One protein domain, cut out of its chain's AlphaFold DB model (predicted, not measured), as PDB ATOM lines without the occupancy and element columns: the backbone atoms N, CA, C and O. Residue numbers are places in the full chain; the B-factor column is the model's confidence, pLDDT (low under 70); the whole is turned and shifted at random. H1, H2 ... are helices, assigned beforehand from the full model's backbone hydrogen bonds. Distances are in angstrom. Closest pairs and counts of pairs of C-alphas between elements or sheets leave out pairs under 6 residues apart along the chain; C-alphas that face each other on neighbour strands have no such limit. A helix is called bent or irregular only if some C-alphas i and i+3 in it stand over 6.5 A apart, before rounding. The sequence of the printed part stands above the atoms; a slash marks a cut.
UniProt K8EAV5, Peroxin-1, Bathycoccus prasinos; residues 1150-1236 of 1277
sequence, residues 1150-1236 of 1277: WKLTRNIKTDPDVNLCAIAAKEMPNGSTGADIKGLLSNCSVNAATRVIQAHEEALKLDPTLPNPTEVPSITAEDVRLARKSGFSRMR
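What this domain is: This is residues 1150 to 1236 of the 1277 residues of the protein "Peroxin-1" of Bathycoccus prasinos (UniProt K8EAV5). One long helix, H3, makes the long axis of a loose, all-helix domain, and three short helices, H1, H2 and H4, are gathered round its first half. Beyond H3 the long link of residues 1207 to 1220 folds back along it to H4, which packs crosswise on H3, and a tail of residues 1230 to 1236 follows H4. The printed part has 87 residues with four named helices, in the order H1, H2, H3, H4, and no named strand; 50 of the 87 residues are in the helices. The whole is loose, with a radius of gyration of the C-alphas of 15.1 A, and only just elongated, spanning 49 by 25 by 18 A.

Where its parts are: The printed part begins with H1, residues 1150 to 1153, whose first C-alpha, of Trp 1150, is at (-75.318, -2.741, -92.855). H2, residues 1164 to 1171, is 9.7 A long from first to last C-alpha; it is neither bent nor irregular, but only just: C-alphas 1168 and 1171 are 6.3 A apart. H3, residues 1178 to 1206, is 42.5 A long and runs from C-alpha 1178 at (-69.475, 0.623, -102.267) to C-alpha 1206 at (-84.487, 31.518, -77.218). H4, residues 1221 to 1229, is 13.0 A long and ends with C-alpha 1229 at (-81.584, 14.986, -104.472).

How they stand to each other: H3 and H4 touch, with residues 1184 to 1192 of H3 alone; the closest C-alphas, those of Cys 1188 and Asp 1223, are 5.3 A apart. Their lines stand at a steep tilt of 63 degrees, and they run opposite ways. H1 and H3 are close but not clearly touching, the closest C-alphas being those of Leu 1152 and Lys 1182, 7.2 A apart. H1 and H2 are also close but not clearly touching, with the C-alphas of Trp 1150 and Leu 1164 closest at 7.3 A. H2 and H4 are near each other, with 5 pairs of C-alphas within 10 A. H2 and H3 are apart, and so are H1 and H4. In H2 and H4 every O i to N i+4 pair is within hydrogen-bond range, in H3 24 of 25 are, and H1 is too short for such a pair.

The domain as a whole: The two C-alphas farthest apart, those of Thr 1209 and Arg 1236, are 50.9 A apart, and the first and last printed C-alphas, of Trp 1150 and Arg 1236, are 26.2 A apart. The printed part has no cut. The links from H1 to H2 and from H2 to H3 are short, with 10 and 6 residues; the link from H3 to H4 is long, with 14 residues. The mean pLDDT of the printed part is 80.5; residue 1171, residues 1173 to 1175 and residues 1230 to 1236 of the model are under 70.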
ATOM      1  N   TRP A1150     -75.237  -2.274 -94.237       88.06
ATOM      2  CA  TRP A1150     -75.318  -2.741 -92.855       88.06
ATOM      3  C   TRP A1150     -73.981  -2.601 -92.126       88.06
ATOM      4  O   TRP A1150     -73.923  -2.073 -91.018       88.06
ATOM      5  N   LYS A1151     -72.875  -3.004 -92.761       88.12
ATOM      6  CA  LYS A1151     -71.527  -2.863 -92.191       88.12
ATOM      7  C   LYS A1151     -71.143  -1.398 -91.992       88.12
ATOM      8  O   LYS A1151     -70.642  -1.053 -90.926       88.12
ATOM      9  N   LEU A1152     -71.423  -0.535 -92.972       86.38
ATOM     10  CA  LEU A1152     -71.115   0.899 -92.894       86.38
ATOM     11  C   LEU A1152     -71.953   1.641 -91.843       86.38
ATOM     12  O   LEU A1152     -71.489   2.629 -91.279       86.38
ATOM     13  N   THR A1153     -73.168   1.170 -91.563       86.25
ATOM     14  CA  THR A1153     -74.070   1.781 -90.575       86.25
ATOM     15  C   THR A1153     -73.822   1.318 -89.140       86.25
ATOM     16  O   THR A1153     -74.364   1.931 -88.229       86.25
ATOM     17  N   ARG A1154     -72.943   0.332 -88.892       83.31
ATOM     18  CA  ARG A1154     -72.593  -0.117 -87.523       83.31
ATOM     19  C   ARG A1154     -72.124   1.016 -86.608       83.31
ATOM     20  O   ARG A1154     -72.456   1.018 -85.429       83.31
ATOM     21  N   ASN A1155     -71.403   1.987 -87.167       77.12
ATOM     22  CA  ASN A1155     -70.851   3.120 -86.421       77.12
ATOM     23  C   ASN A1155     -71.731   4.382 -86.517       77.12
ATOM     24  O   ASN A1155     -71.326   5.449 -86.060       77.12
ATOM     25  N   ILE A1156     -72.920   4.288 -87.125       83.94
ATOM     26  CA  ILE A1156     -73.811   5.422 -87.383       83.94
ATOM     27  C   ILE A1156     -75.169   5.164 -86.726       83.94
ATOM     28  O   ILE A1156     -75.823   4.158 -86.992       83.94
ATOM     29  N   LYS A1157     -75.641   6.103 -85.900       83.06
ATOM     30  CA  LYS A1157     -76.984   6.013 -85.316       83.06
ATOM     31  C   LYS A1157     -78.041   6.238 -86.399       83.06
ATOM     32  O   LYS A1157     -78.101   7.302 -87.014       83.06
ATOM     33  N   THR A1158     -78.886   5.237 -86.613       83.75
ATOM     34  CA  THR A1158     -80.019   5.291 -87.544       83.75
ATOM     35  C   THR A1158     -81.327   5.265 -86.765       83.75
ATOM     36  O   THR A1158     -81.429   4.603 -85.733       83.75
ATOM     37  N   ASP A1159     -82.306   6.039 -87.228       84.00
ATOM     38  CA  ASP A1159     -83.663   6.009 -86.687       84.00
ATOM     39  C   ASP A1159     -84.349   4.674 -87.063       84.00
ATOM     40  O   ASP A1159     -84.144   4.202 -88.189       84.00
ATOM     41  N   PRO A1160     -85.142   4.039 -86.176       78.50
ATOM     42  CA  PRO A1160     -85.919   2.836 -86.502       78.50
ATOM     43  C   PRO A1160     -86.811   2.969 -87.749       78.50
ATOM     44  O   PRO A1160     -87.104   1.958 -88.389       78.50
ATOM     45  N   ASP A1161     -87.193   4.190 -88.140       80.50
ATOM     46  CA  ASP A1161     -87.961   4.447 -89.364       80.50
ATOM     47  C   ASP A1161     -87.155   4.213 -90.663       80.50
ATOM     48  O   ASP A1161     -87.716   4.150 -91.765       80.50
ATOM     49  N   VAL A1162     -85.828   4.058 -90.570       81.19
ATOM     50  CA  VAL A1162     -84.935   3.852 -91.716       81.19
ATOM     51  C   VAL A1162     -84.769   2.361 -92.018       81.19
ATOM     52  O   VAL A1162     -83.949   1.655 -91.435       81.19
ATOM     53  N   ASN A1163     -85.499   1.871 -93.023       83.69
ATOM     54  CA  ASN A1163     -85.343   0.497 -93.504       83.69
ATOM     55  C   ASN A1163     -84.204   0.373 -94.537       83.69
ATOM     56  O   ASN A1163     -84.392   0.605 -95.735       83.69
ATOM     57  N   LEU A1164     -83.030  -0.074 -94.079       83.25
ATOM     58  CA  LEU A1164     -81.834  -0.278 -94.913       83.25
ATOM     59  C   LEU A1164     -82.046  -1.280 -96.062       83.25
ATOM     60  O   LEU A1164     -81.482  -1.105 -97.143       83.25
ATOM     61  N   CYS A1165     -82.878  -2.306 -95.862       83.06
ATOM     62  CA  CYS A1165     -83.193  -3.292 -96.898       83.06
ATOM     63  C   CYS A1165     -84.008  -2.652 -98.031       83.06
ATOM     64  O   CYS A1165     -83.679  -2.815 -99.205       83.06
ATOM     65  N   ALA A1166     -85.008  -1.834 -97.686       82.31
ATOM     66  CA  ALA A1166     -85.802  -1.103 -98.674       82.31
ATOM     67  C   ALA A1166     -84.953  -0.100 -99.475       82.31
ATOM     68  O   ALA A1166     -85.132   0.023-100.689       82.31
ATOM     69  N   ILE A1167     -83.998   0.566 -98.818       81.62
ATOM     70  CA  ILE A1167     -83.083   1.517 -99.464       81.62
ATOM     71  C   ILE A1167     -82.165   0.798-100.464       81.62
ATOM     72  O   ILE A1167     -82.034   1.239-101.608       81.62
ATOM     73  N   ALA A1168     -81.576  -0.338-100.074       80.75
ATOM     74  CA  ALA A1168     -80.684  -1.124-100.933       80.75
ATOM     75  C   ALA A1168     -81.395  -1.761-102.150       80.75
ATOM     76  O   ALA A1168     -80.785  -1.893-103.220       80.75
ATOM     77  N   ALA A1169     -82.670  -2.133-101.978       77.19
ATOM     78  CA  ALA A1169     -83.506  -2.801-102.973       77.19
ATOM     79  C   ALA A1169     -84.177  -1.847-103.974       77.19
ATOM     80  O   ALA A1169     -84.122  -2.061-105.182       77.19
ATOM     81  N   LYS A1170     -84.853  -0.803-103.471       70.06
ATOM     82  CA  LYS A1170     -85.758   0.048-104.267       70.06
ATOM     83  C   LYS A1170     -85.221   1.448-104.521       70.06
ATOM     84  O   LYS A1170     -85.584   2.062-105.524       70.06
ATOM     85  N   GLU A1171     -84.429   1.992-103.599       66.38
ATOM     86  CA  GLU A1171     -84.031   3.401-103.667       66.38
ATOM     87  C   GLU A1171     -82.678   3.622-104.342       66.38
ATOM     88  O   GLU A1171     -82.478   4.675-104.957       66.38
ATOM     89  N   MET A1172     -81.789   2.628-104.288       70.94
ATOM     90  CA  MET A1172     -80.501   2.658-104.973       70.94
ATOM     91  C   MET A1172     -80.612   2.198-106.435       70.94
ATOM     92  O   MET A1172     -81.213   1.160-106.711       70.94
ATOM     93  N   PRO A1173     -80.023   2.939-107.391       69.56
ATOM     94  CA  PRO A1173     -79.985   2.519-108.784       69.56
ATOM     95  C   PRO A1173     -79.156   1.240-108.975       69.56
ATOM     96  O   PRO A1173     -78.173   0.981-108.279       69.56
ATOM     97  N   ASN A1174     -79.527   0.449-109.983       66.75
ATOM     98  CA  ASN A1174     -78.753  -0.721-110.381       66.75
ATOM     99  C   ASN A1174     -77.330  -0.282-110.762       66.75
ATOM    100  O   ASN A1174     -77.163   0.504-111.690       66.75
ATOM    101  N   GLY A1175     -76.312  -0.829-110.091       69.81
ATOM    102  CA  GLY A1175     -74.900  -0.486-110.324       69.81
ATOM    103  C   GLY A1175     -74.282   0.491-109.322       69.81
ATOM    104  O   GLY A1175     -73.152   0.911-109.540       69.81
ATOM    105  N   SER A1176     -74.975   0.846-108.234       78.12
ATOM    106  CA  SER A1176     -74.344   1.553-107.111       78.12
ATOM    107  C   SER A1176     -73.157   0.766-106.558       78.12
ATOM    108  O   SER A1176     -73.283  -0.417-106.237       78.12
ATOM    109  N   THR A1177     -72.018   1.438-106.421       85.69
ATOM    110  CA  THR A1177     -70.788   0.870-105.865       85.69
ATOM    111  C   THR A1177     -70.700   1.070-104.350       85.69
ATOM    112  O   THR A1177     -71.464   1.838-103.761       85.69
ATOM    113  N   GLY A1178     -69.743   0.406-103.693       85.06
ATOM    114  CA  GLY A1178     -69.475   0.623-102.267       85.06
ATOM    115  C   GLY A1178     -69.093   2.075-101.947       85.06
ATOM    116  O   GLY A1178     -69.516   2.612-100.923       85.06
ATOM    117  N   ALA A1179     -68.365   2.740-102.852       85.88
ATOM    118  CA  ALA A1179     -68.049   4.161-102.737       85.88
ATOM    119  C   ALA A1179     -69.305   5.048-102.808       85.88
ATOM    120  O   ALA A1179     -69.437   5.973-102.010       85.88
ATOM    121  N   ASP A1180     -70.257   4.728-103.692       85.88
ATOM    122  CA  ASP A1180     -71.520   5.474-103.808       85.88
ATOM    123  C   ASP A1180     -72.397   5.310-102.563       85.88
ATOM    124  O   ASP A1180     -73.002   6.273-102.092       85.88
ATOM    125  N   ILE A1181     -72.445   4.095-102.002       86.50
ATOM    126  CA  ILE A1181     -73.165   3.802-100.756       86.50
ATOM    127  C   ILE A1181     -72.560   4.600 -99.594       86.50
ATOM    128  O   ILE A1181     -73.287   5.256 -98.846       86.50
ATOM    129  N   LYS A1182     -71.228   4.598 -99.469       87.50
ATOM    130  CA  LYS A1182     -70.516   5.388 -98.456       87.50
ATOM    131  C   LYS A1182     -70.740   6.890 -98.651       87.50
ATOM    132  O   LYS A1182     -70.953   7.599 -97.672       87.50
ATOM    133  N   GLY A1183     -70.738   7.365 -99.897       87.56
ATOM    134  CA  GLY A1183     -71.042   8.754-100.242       87.56
ATOM    135  C   GLY A1183     -72.462   9.159 -99.846       87.56
ATOM    136  O   GLY A1183     -72.645  10.219 -99.250       87.56
ATOM    137  N   LEU A1184     -73.456   8.292-100.086       86.62
ATOM    138  CA  LEU A1184     -74.830   8.527 -99.636       86.62
ATOM    139  C   LEU A1184     -74.890   8.669 -98.116       86.62
ATOM    140  O   LEU A1184     -75.419   9.662 -97.627       86.62
ATOM    141  N   LEU A1185     -74.331   7.705 -97.379       88.00
ATOM    142  CA  LEU A1185     -74.339   7.728 -95.916       88.00
ATOM    143  C   LEU A1185     -73.610   8.956 -95.360       88.00
ATOM    144  O   LEU A1185     -74.109   9.581 -94.432       88.00
ATOM    145  N   SER A1186     -72.485   9.352 -95.961       88.69
ATOM    146  CA  SER A1186     -71.762  10.568 -95.579       88.69
ATOM    147  C   SER A1186     -72.623  11.820 -95.761       88.69
ATOM    148  O   SER A1186     -72.682  12.657 -94.863       88.69
ATOM    149  N   ASN A1187     -73.328  11.938 -96.887       88.56
ATOM    150  CA  ASN A1187     -74.240  13.055 -97.133       88.56
ATOM    151  C   ASN A1187     -75.424  13.046 -96.154       88.56
ATOM    152  O   ASN A1187     -75.806  14.100 -95.650       88.56
ATOM    153  N   CYS A1188     -75.974  11.869 -95.835       88.12
ATOM    154  CA  CYS A1188     -77.010  11.727 -94.811       88.12
ATOM    155  C   CYS A1188     -76.516  12.192 -93.435       88.12
ATOM    156  O   CYS A1188     -77.227  12.932 -92.760       88.12
ATOM    157  N   SER A1189     -75.296  11.819 -93.040       88.44
ATOM    158  CA  SER A1189     -74.688  12.252 -91.776       88.44
ATOM    159  C   SER A1189     -74.474  13.767 -91.723       88.44
ATOM    160  O   SER A1189     -74.745  14.383 -90.698       88.44
ATOM    161  N   VAL A1190     -74.038  14.387 -92.829       89.06
ATOM    162  CA  VAL A1190     -73.888  15.852 -92.926       89.06
ATOM    163  C   VAL A1190     -75.244  16.555 -92.831       89.06
ATOM    164  O   VAL A1190     -75.358  17.558 -92.127       89.06
ATOM    165  N   ASN A1191     -76.285  16.024 -93.476       89.19
ATOM    166  CA  ASN A1191     -77.643  16.565 -93.374       89.19
ATOM    167  C   ASN A1191     -78.181  16.455 -91.940       89.19
ATOM    168  O   ASN A1191     -78.684  17.438 -91.399       89.19
ATOM    169  N   ALA A1192     -77.996  15.298 -91.296       88.94
ATOM    170  CA  ALA A1192     -78.403  15.078 -89.913       88.94
ATOM    171  C   ALA A1192     -77.662  16.014 -88.941       88.94
ATOM    172  O   ALA A1192     -78.290  16.624 -88.078       88.94
ATOM    173  N   ALA A1193     -76.347  16.195 -89.117       88.62
ATOM    174  CA  ALA A1193     -75.563  17.147 -88.331       88.62
ATOM    175  C   ALA A1193     -76.039  18.592 -88.548       88.62
ATOM    176  O   ALA A1193     -76.228  19.330 -87.586       88.62
ATOM    177  N   THR A1194     -76.302  18.977 -89.801       89.12
ATOM    178  CA  THR A1194     -76.807  20.315 -90.149       89.12
ATOM    179  C   THR A1194     -78.172  20.576 -89.512       89.12
ATOM    180  O   THR A1194     -78.393  21.658 -88.979       89.12
ATOM    181  N   ARG A1195     -79.063  19.578 -89.490       87.94
ATOM    182  CA  ARG A1195     -80.371  19.655 -88.819       87.94
ATOM    183  C   ARG A1195     -80.232  19.855 -87.308       87.94
ATOM    184  O   ARG A1195     -80.947  20.680 -86.747       87.94
ATOM    185  N   VAL A1196     -79.307  19.144 -86.655       86.81
ATOM    186  CA  VAL A1196     -79.026  19.321 -85.216       86.81
ATOM    187  C   VAL A1196     -78.439  20.706 -84.933       86.81
ATOM    188  O   VAL A1196     -78.870  21.361 -83.987       86.81
ATOM    189  N   ILE A1197     -77.510  21.184 -85.767       87.38
ATOM    190  CA  ILE A1197     -76.923  22.526 -85.634       87.38
ATOM    191  C   ILE A1197     -77.994  23.605 -85.819       87.38
ATOM    192  O   ILE A1197     -78.080  24.505 -84.994       87.38
ATOM    193  N   GLN A1198     -78.855  23.493 -86.835       87.44
ATOM    194  CA  GLN A1198     -79.952  24.442 -87.064       87.44
ATOM    195  C   GLN A1198     -80.944  24.466 -85.897       87.44
ATOM    196  O   GLN A1198     -81.290  25.543 -85.416       87.44
ATOM    197  N   ALA A1199     -81.344  23.298 -85.387       84.50
ATOM    198  CA  ALA A1199     -82.205  23.214 -84.209       84.50
ATOM    199  C   ALA A1199     -81.542  23.839 -82.967       84.50
ATOM    200  O   ALA A1199     -82.206  24.503 -82.170       84.50
ATOM    201  N   HIS A1200     -80.225  23.674 -82.817       84.12
ATOM    202  CA  HIS A1200     -79.468  24.291 -81.733       84.12
ATOM    203  C   HIS A1200     -79.331  25.814 -81.895       84.12
ATOM    204  O   HIS A1200     -79.513  26.542 -80.925       84.12
ATOM    205  N   GLU A1201     -79.081  26.320 -83.106       84.50
ATOM    206  CA  GLU A1201     -79.066  27.759 -83.407       84.50
ATOM    207  C   GLU A1201     -80.431  28.415 -83.152       84.50
ATOM    208  O   GLU A1201     -80.503  29.555 -82.692       84.50
ATOM    209  N   GLU A1202     -81.527  27.710 -83.438       84.88
ATOM    210  CA  GLU A1202     -82.880  28.156 -83.100       84.88
ATOM    211  C   GLU A1202     -83.113  28.174 -81.584       84.88
ATOM    212  O   GLU A1202     -83.664  29.149 -81.072       84.88
ATOM    213  N   ALA A1203     -82.631  27.165 -80.853       80.88
ATOM    214  CA  ALA A1203     -82.712  27.115 -79.394       80.88
ATOM    215  C   ALA A1203     -81.846  28.195 -78.710       80.88
ATOM    216  O   ALA A1203     -82.294  28.822 -77.754       80.88
ATOM    217  N   LEU A1204     -80.656  28.489 -79.244       81.19
ATOM    218  CA  LEU A1204     -79.765  29.565 -78.784       81.19
ATOM    219  C   LEU A1204     -80.391  30.962 -78.916       81.19
ATOM    220  O   LEU A1204     -80.100  31.851 -78.116       81.19
ATOM    221  N   LYS A1205     -81.266  31.176 -79.911       81.94
ATOM    222  CA  LYS A1205     -82.026  32.435 -80.050       81.94
ATOM    223  C   LYS A1205     -83.062  32.619 -78.934       81.94
ATOM    224  O   LYS A1205     -83.454  33.752 -78.671       81.94
ATOM    225  N   LEU A1206     -83.517  31.527 -78.317       80.62
ATOM    226  CA  LEU A1206     -84.487  31.518 -77.218       80.62
ATOM    227  C   LEU A1206     -83.801  31.556 -75.843       80.62
ATOM    228  O   LEU A1206     -84.288  32.259 -74.958       80.62
ATOM    229  N   ASP A1207     -82.676  30.855 -75.675       76.38
ATOM    230  CA  ASP A1207     -81.863  30.863 -74.454       76.38
ATOM    231  C   ASP A1207     -80.354  30.927 -74.786       76.38
ATOM    232  O   ASP A1207     -79.773  29.946 -75.258       76.38
ATOM    233  N   PRO A1208     -79.682  32.066 -74.526       74.50
ATOM    234  CA  PRO A1208     -78.272  32.260 -74.863       74.50
ATOM    235  C   PRO A1208     -77.292  31.530 -73.925       74.50
ATOM    236  O   PRO A1208     -76.084  31.635 -74.127       74.50
ATOM    237  N   THR A1209     -77.772  30.822 -72.893       75.62
ATOM    238  CA  THR A1209     -76.920  30.081 -71.939       75.62
ATOM    239  C   THR A1209     -76.772  28.587 -72.253       75.62
ATOM    240  O   THR A1209     -76.084  27.869 -71.524       75.62
ATOM    241  N   LEU A1210     -77.382  28.112 -73.345       75.94
ATOM    242  CA  LEU A1210     -77.345  26.710 -73.754       75.94
ATOM    243  C   LEU A1210     -75.926  26.257 -74.165       75.94
ATOM    244  O   LEU A1210     -75.286  26.912 -74.988       75.94
ATOM    245  N   PRO A1211     -75.426  25.121 -73.639       74.88
ATOM    246  CA  PRO A1211     -74.159  24.536 -74.067       74.88
ATOM    247  C   PRO A1211     -74.270  23.887 -75.454       74.88
ATOM    248  O   PRO A1211     -75.343  23.431 -75.848       74.88
ATOM    249  N   ASN A1212     -73.142  23.785 -76.164       76.44
ATOM    250  CA  ASN A1212     -73.068  23.147 -77.483       76.44
ATOM    251  C   ASN A1212     -73.641  21.711 -77.471       76.44
ATOM    252  O   ASN A1212     -73.413  20.965 -76.509       76.44
ATOM    253  N   PRO A1213     -74.320  21.279 -78.552       72.75
ATOM    254  CA  PRO A1213     -74.938  19.967 -78.620       72.75
ATOM    255  C   PRO A1213     -73.848  18.892 -78.663       72.75
ATOM    256  O   PRO A1213     -72.994  18.880 -79.548       72.75
ATOM    257  N   THR A1214     -73.878  17.985 -77.688       75.50
ATOM    258  CA  THR A1214     -72.990  16.808 -77.596       75.50
ATOM    259  C   THR A1214     -73.676  15.522 -78.065       75.50
ATOM    260  O   THR A1214     -73.070  14.451 -78.063       75.50
ATOM    261  N   GLU A1215     -74.942  15.609 -78.477       73.00
ATOM    262  CA  GLU A1215     -75.705  14.465 -78.965       73.00
ATOM    263  C   GLU A1215     -75.217  14.008 -80.344       73.00
ATOM    264  O   GLU A1215     -75.038  14.798 -81.270       73.00
ATOM    265  N   VAL A1216     -75.030  12.696 -80.487       76.50
ATOM    266  CA  VAL A1216     -74.675  12.077 -81.767       76.50
ATOM    267  C   VAL A1216     -75.892  12.158 -82.703       76.50
ATOM    268  O   VAL A1216     -76.924  11.576 -82.356       76.50
ATOM    269  N   PRO A1217     -75.800  12.823 -83.874       81.94
ATOM    270  CA  PRO A1217     -76.939  13.006 -84.772       81.94
ATOM    271  C   PRO A1217     -77.445  11.658 -85.307       81.94
ATOM    272  O   PRO A1217     -76.656  10.825 -85.755       81.94
ATOM    273  N   SER A1218     -78.765  11.446 -85.273       87.12
ATOM    274  CA  SER A1218     -79.420  10.275 -85.867       87.12
ATOM    275  C   SER A1218     -79.864  10.553 -87.305       87.12
ATOM    276  O   SER A1218     -80.404  11.620 -87.606       87.12
ATOM    277  N   ILE A1219     -79.650   9.586 -88.202       87.25
ATOM    278  CA  ILE A1219     -80.104   9.677 -89.597       87.25
ATOM    279  C   ILE A1219     -81.594   9.341 -89.683       87.25
ATOM    280  O   ILE A1219     -82.000   8.252 -89.276       87.25
ATOM    281  N   THR A1220     -82.377  10.242 -90.285       88.25
ATOM    282  CA  THR A1220     -83.811  10.052 -90.564       88.25
ATOM    283  C   THR A1220     -84.079   9.719 -92.037       88.25
ATOM    284  O   THR A1220     -83.234   9.923 -92.913       88.25
ATOM    285  N   ALA A1221     -85.289   9.242 -92.351       84.00
ATOM    286  CA  ALA A1221     -85.694   8.955 -93.731       84.00
ATOM    287  C   ALA A1221     -85.735  10.211 -94.630       84.00
ATOM    288  O   ALA A1221     -85.555  10.115 -95.848       84.00
ATOM    289  N   GLU A1222     -85.956  11.398 -94.056       84.25
ATOM    290  CA  GLU A1222     -85.920  12.660 -94.803       84.25
ATOM    291  C   GLU A1222     -84.498  13.030 -95.225       84.25
ATOM    292  O   GLU A1222     -84.288  13.420 -96.378       84.25
ATOM    293  N   ASP A1223     -83.514  12.802 -94.348       86.00
ATOM    294  CA  ASP A1223     -82.095  13.052 -94.624       86.00
ATOM    295  C   ASP A1223     -81.607  12.217 -95.825       86.00
ATOM    296  O   ASP A1223     -80.897  12.733 -96.696       86.00
ATOM    297  N   VAL A1224     -82.065  10.959 -95.930       84.00
ATOM    298  CA  VAL A1224     -81.789  10.051 -97.063       84.00
ATOM    299  C   VAL A1224     -82.397  10.571 -98.367       84.00
ATOM    300  O   VAL A1224     -81.739  10.587 -99.415       84.00
ATOM    301  N   ARG A1225     -83.642  11.062 -98.325       83.25
ATOM    302  CA  ARG A1225     -84.304  11.658 -99.500       83.25
ATOM    303  C   ARG A1225     -83.601  12.930 -99.964       83.25
ATOM    304  O   ARG A1225     -83.532  13.179-101.169       83.25
ATOM    305  N   LEU A1226     -83.094  13.729 -99.029       84.06
ATOM    306  CA  LEU A1226     -82.384  14.973 -99.310       84.06
ATOM    307  C   LEU A1226     -81.007  14.681 -99.925       84.06
ATOM    308  O   LEU A1226     -80.691  15.221-100.985       84.06
ATOM    309  N   ALA A1227     -80.264  13.725 -99.358       83.75
ATOM    310  CA  ALA A1227     -78.976  13.260 -99.877       83.75
ATOM    311  C   ALA A1227     -79.071  12.654-101.292       83.75
ATOM    312  O   ALA A1227     -78.140  12.753-102.091       83.75
ATOM    313  N   ARG A1228     -80.219  12.064-101.647       76.31
ATOM    314  CA  ARG A1228     -80.487  11.580-103.009       76.31
ATOM    315  C   ARG A1228     -80.690  12.714-104.019       76.31
ATOM    316  O   ARG A1228     -80.327  12.557-105.189       76.31
ATOM    317  N   LYS A1229     -81.303  13.829-103.603       77.69
ATOM    318  CA  LYS A1229     -81.584  14.986-104.472       77.69
ATOM    319  C   LYS A1229     -80.324  15.781-104.803       77.69
ATOM    320  O   LYS A1229     -80.237  16.301-105.910       77.69
ATOM    321  N   SER A1230     -79.356  15.833-103.889       69.38
ATOM    322  CA  SER A1230     -78.078  16.537-104.071       69.38
ATOM    323  C   SER A1230     -77.133  15.891-105.095       69.38
ATOM    324  O   SER A1230     -76.100  16.471-105.406       69.38
ATOM    325  N   GLY A1231     -77.533  14.775-105.714       53.81
ATOM    326  CA  GLY A1231     -76.907  14.245-106.920       53.81
ATOM    327  C   GLY A1231     -75.718  13.335-106.631       53.81
ATOM    328  O   GLY A1231     -74.695  13.744-106.097       53.81
ATOM    329  N   PHE A1232     -75.846  12.077-107.043       59.97
ATOM    330  CA  PHE A1232     -74.722  11.151-107.137       59.97
ATOM    331  C   PHE A1232     -73.854  11.517-108.344       59.97
ATOM    332  O   PHE A1232     -74.398  11.841-109.407       59.97
ATOM    333  N   SER A1233     -72.537  11.343-108.244       55.25
ATOM    334  CA  SER A1233     -71.670  11.220-109.422       55.25
ATOM    335  C   SER A1233     -71.983   9.904-110.131       55.25
ATOM    336  O   SER A1233     -71.321   8.890-109.948       55.25
ATOM    337  N   ARG A1234     -73.068   9.897-110.907       59.41
ATOM    338  CA  ARG A1234     -73.517   8.724-111.653       59.41
ATOM    339  C   ARG A1234     -72.526   8.443-112.772       59.41
ATOM    340  O   ARG A1234     -72.392   9.253-113.689       59.41
ATOM    341  N   MET A1235     -71.910   7.264-112.761       64.12
ATOM    342  CA  MET A1235     -71.377   6.715-114.002       64.12
ATOM    343  C   MET A1235     -72.557   6.528-114.963       64.12
ATOM    344  O   MET A1235     -73.589   5.961-114.588       64.12
ATOM    345  N   ARG A1236     -72.463   7.074-116.182       67.31
ATOM    346  CA  ARG A1236     -73.564   6.973-117.149       67.31
ATOM    347  C   ARG A1236     -73.764   5.502-117.503       67.31
ATOM    348  O   ARG A1236     -72.793   4.767-117.660       67.31
TER     349      ARG A1236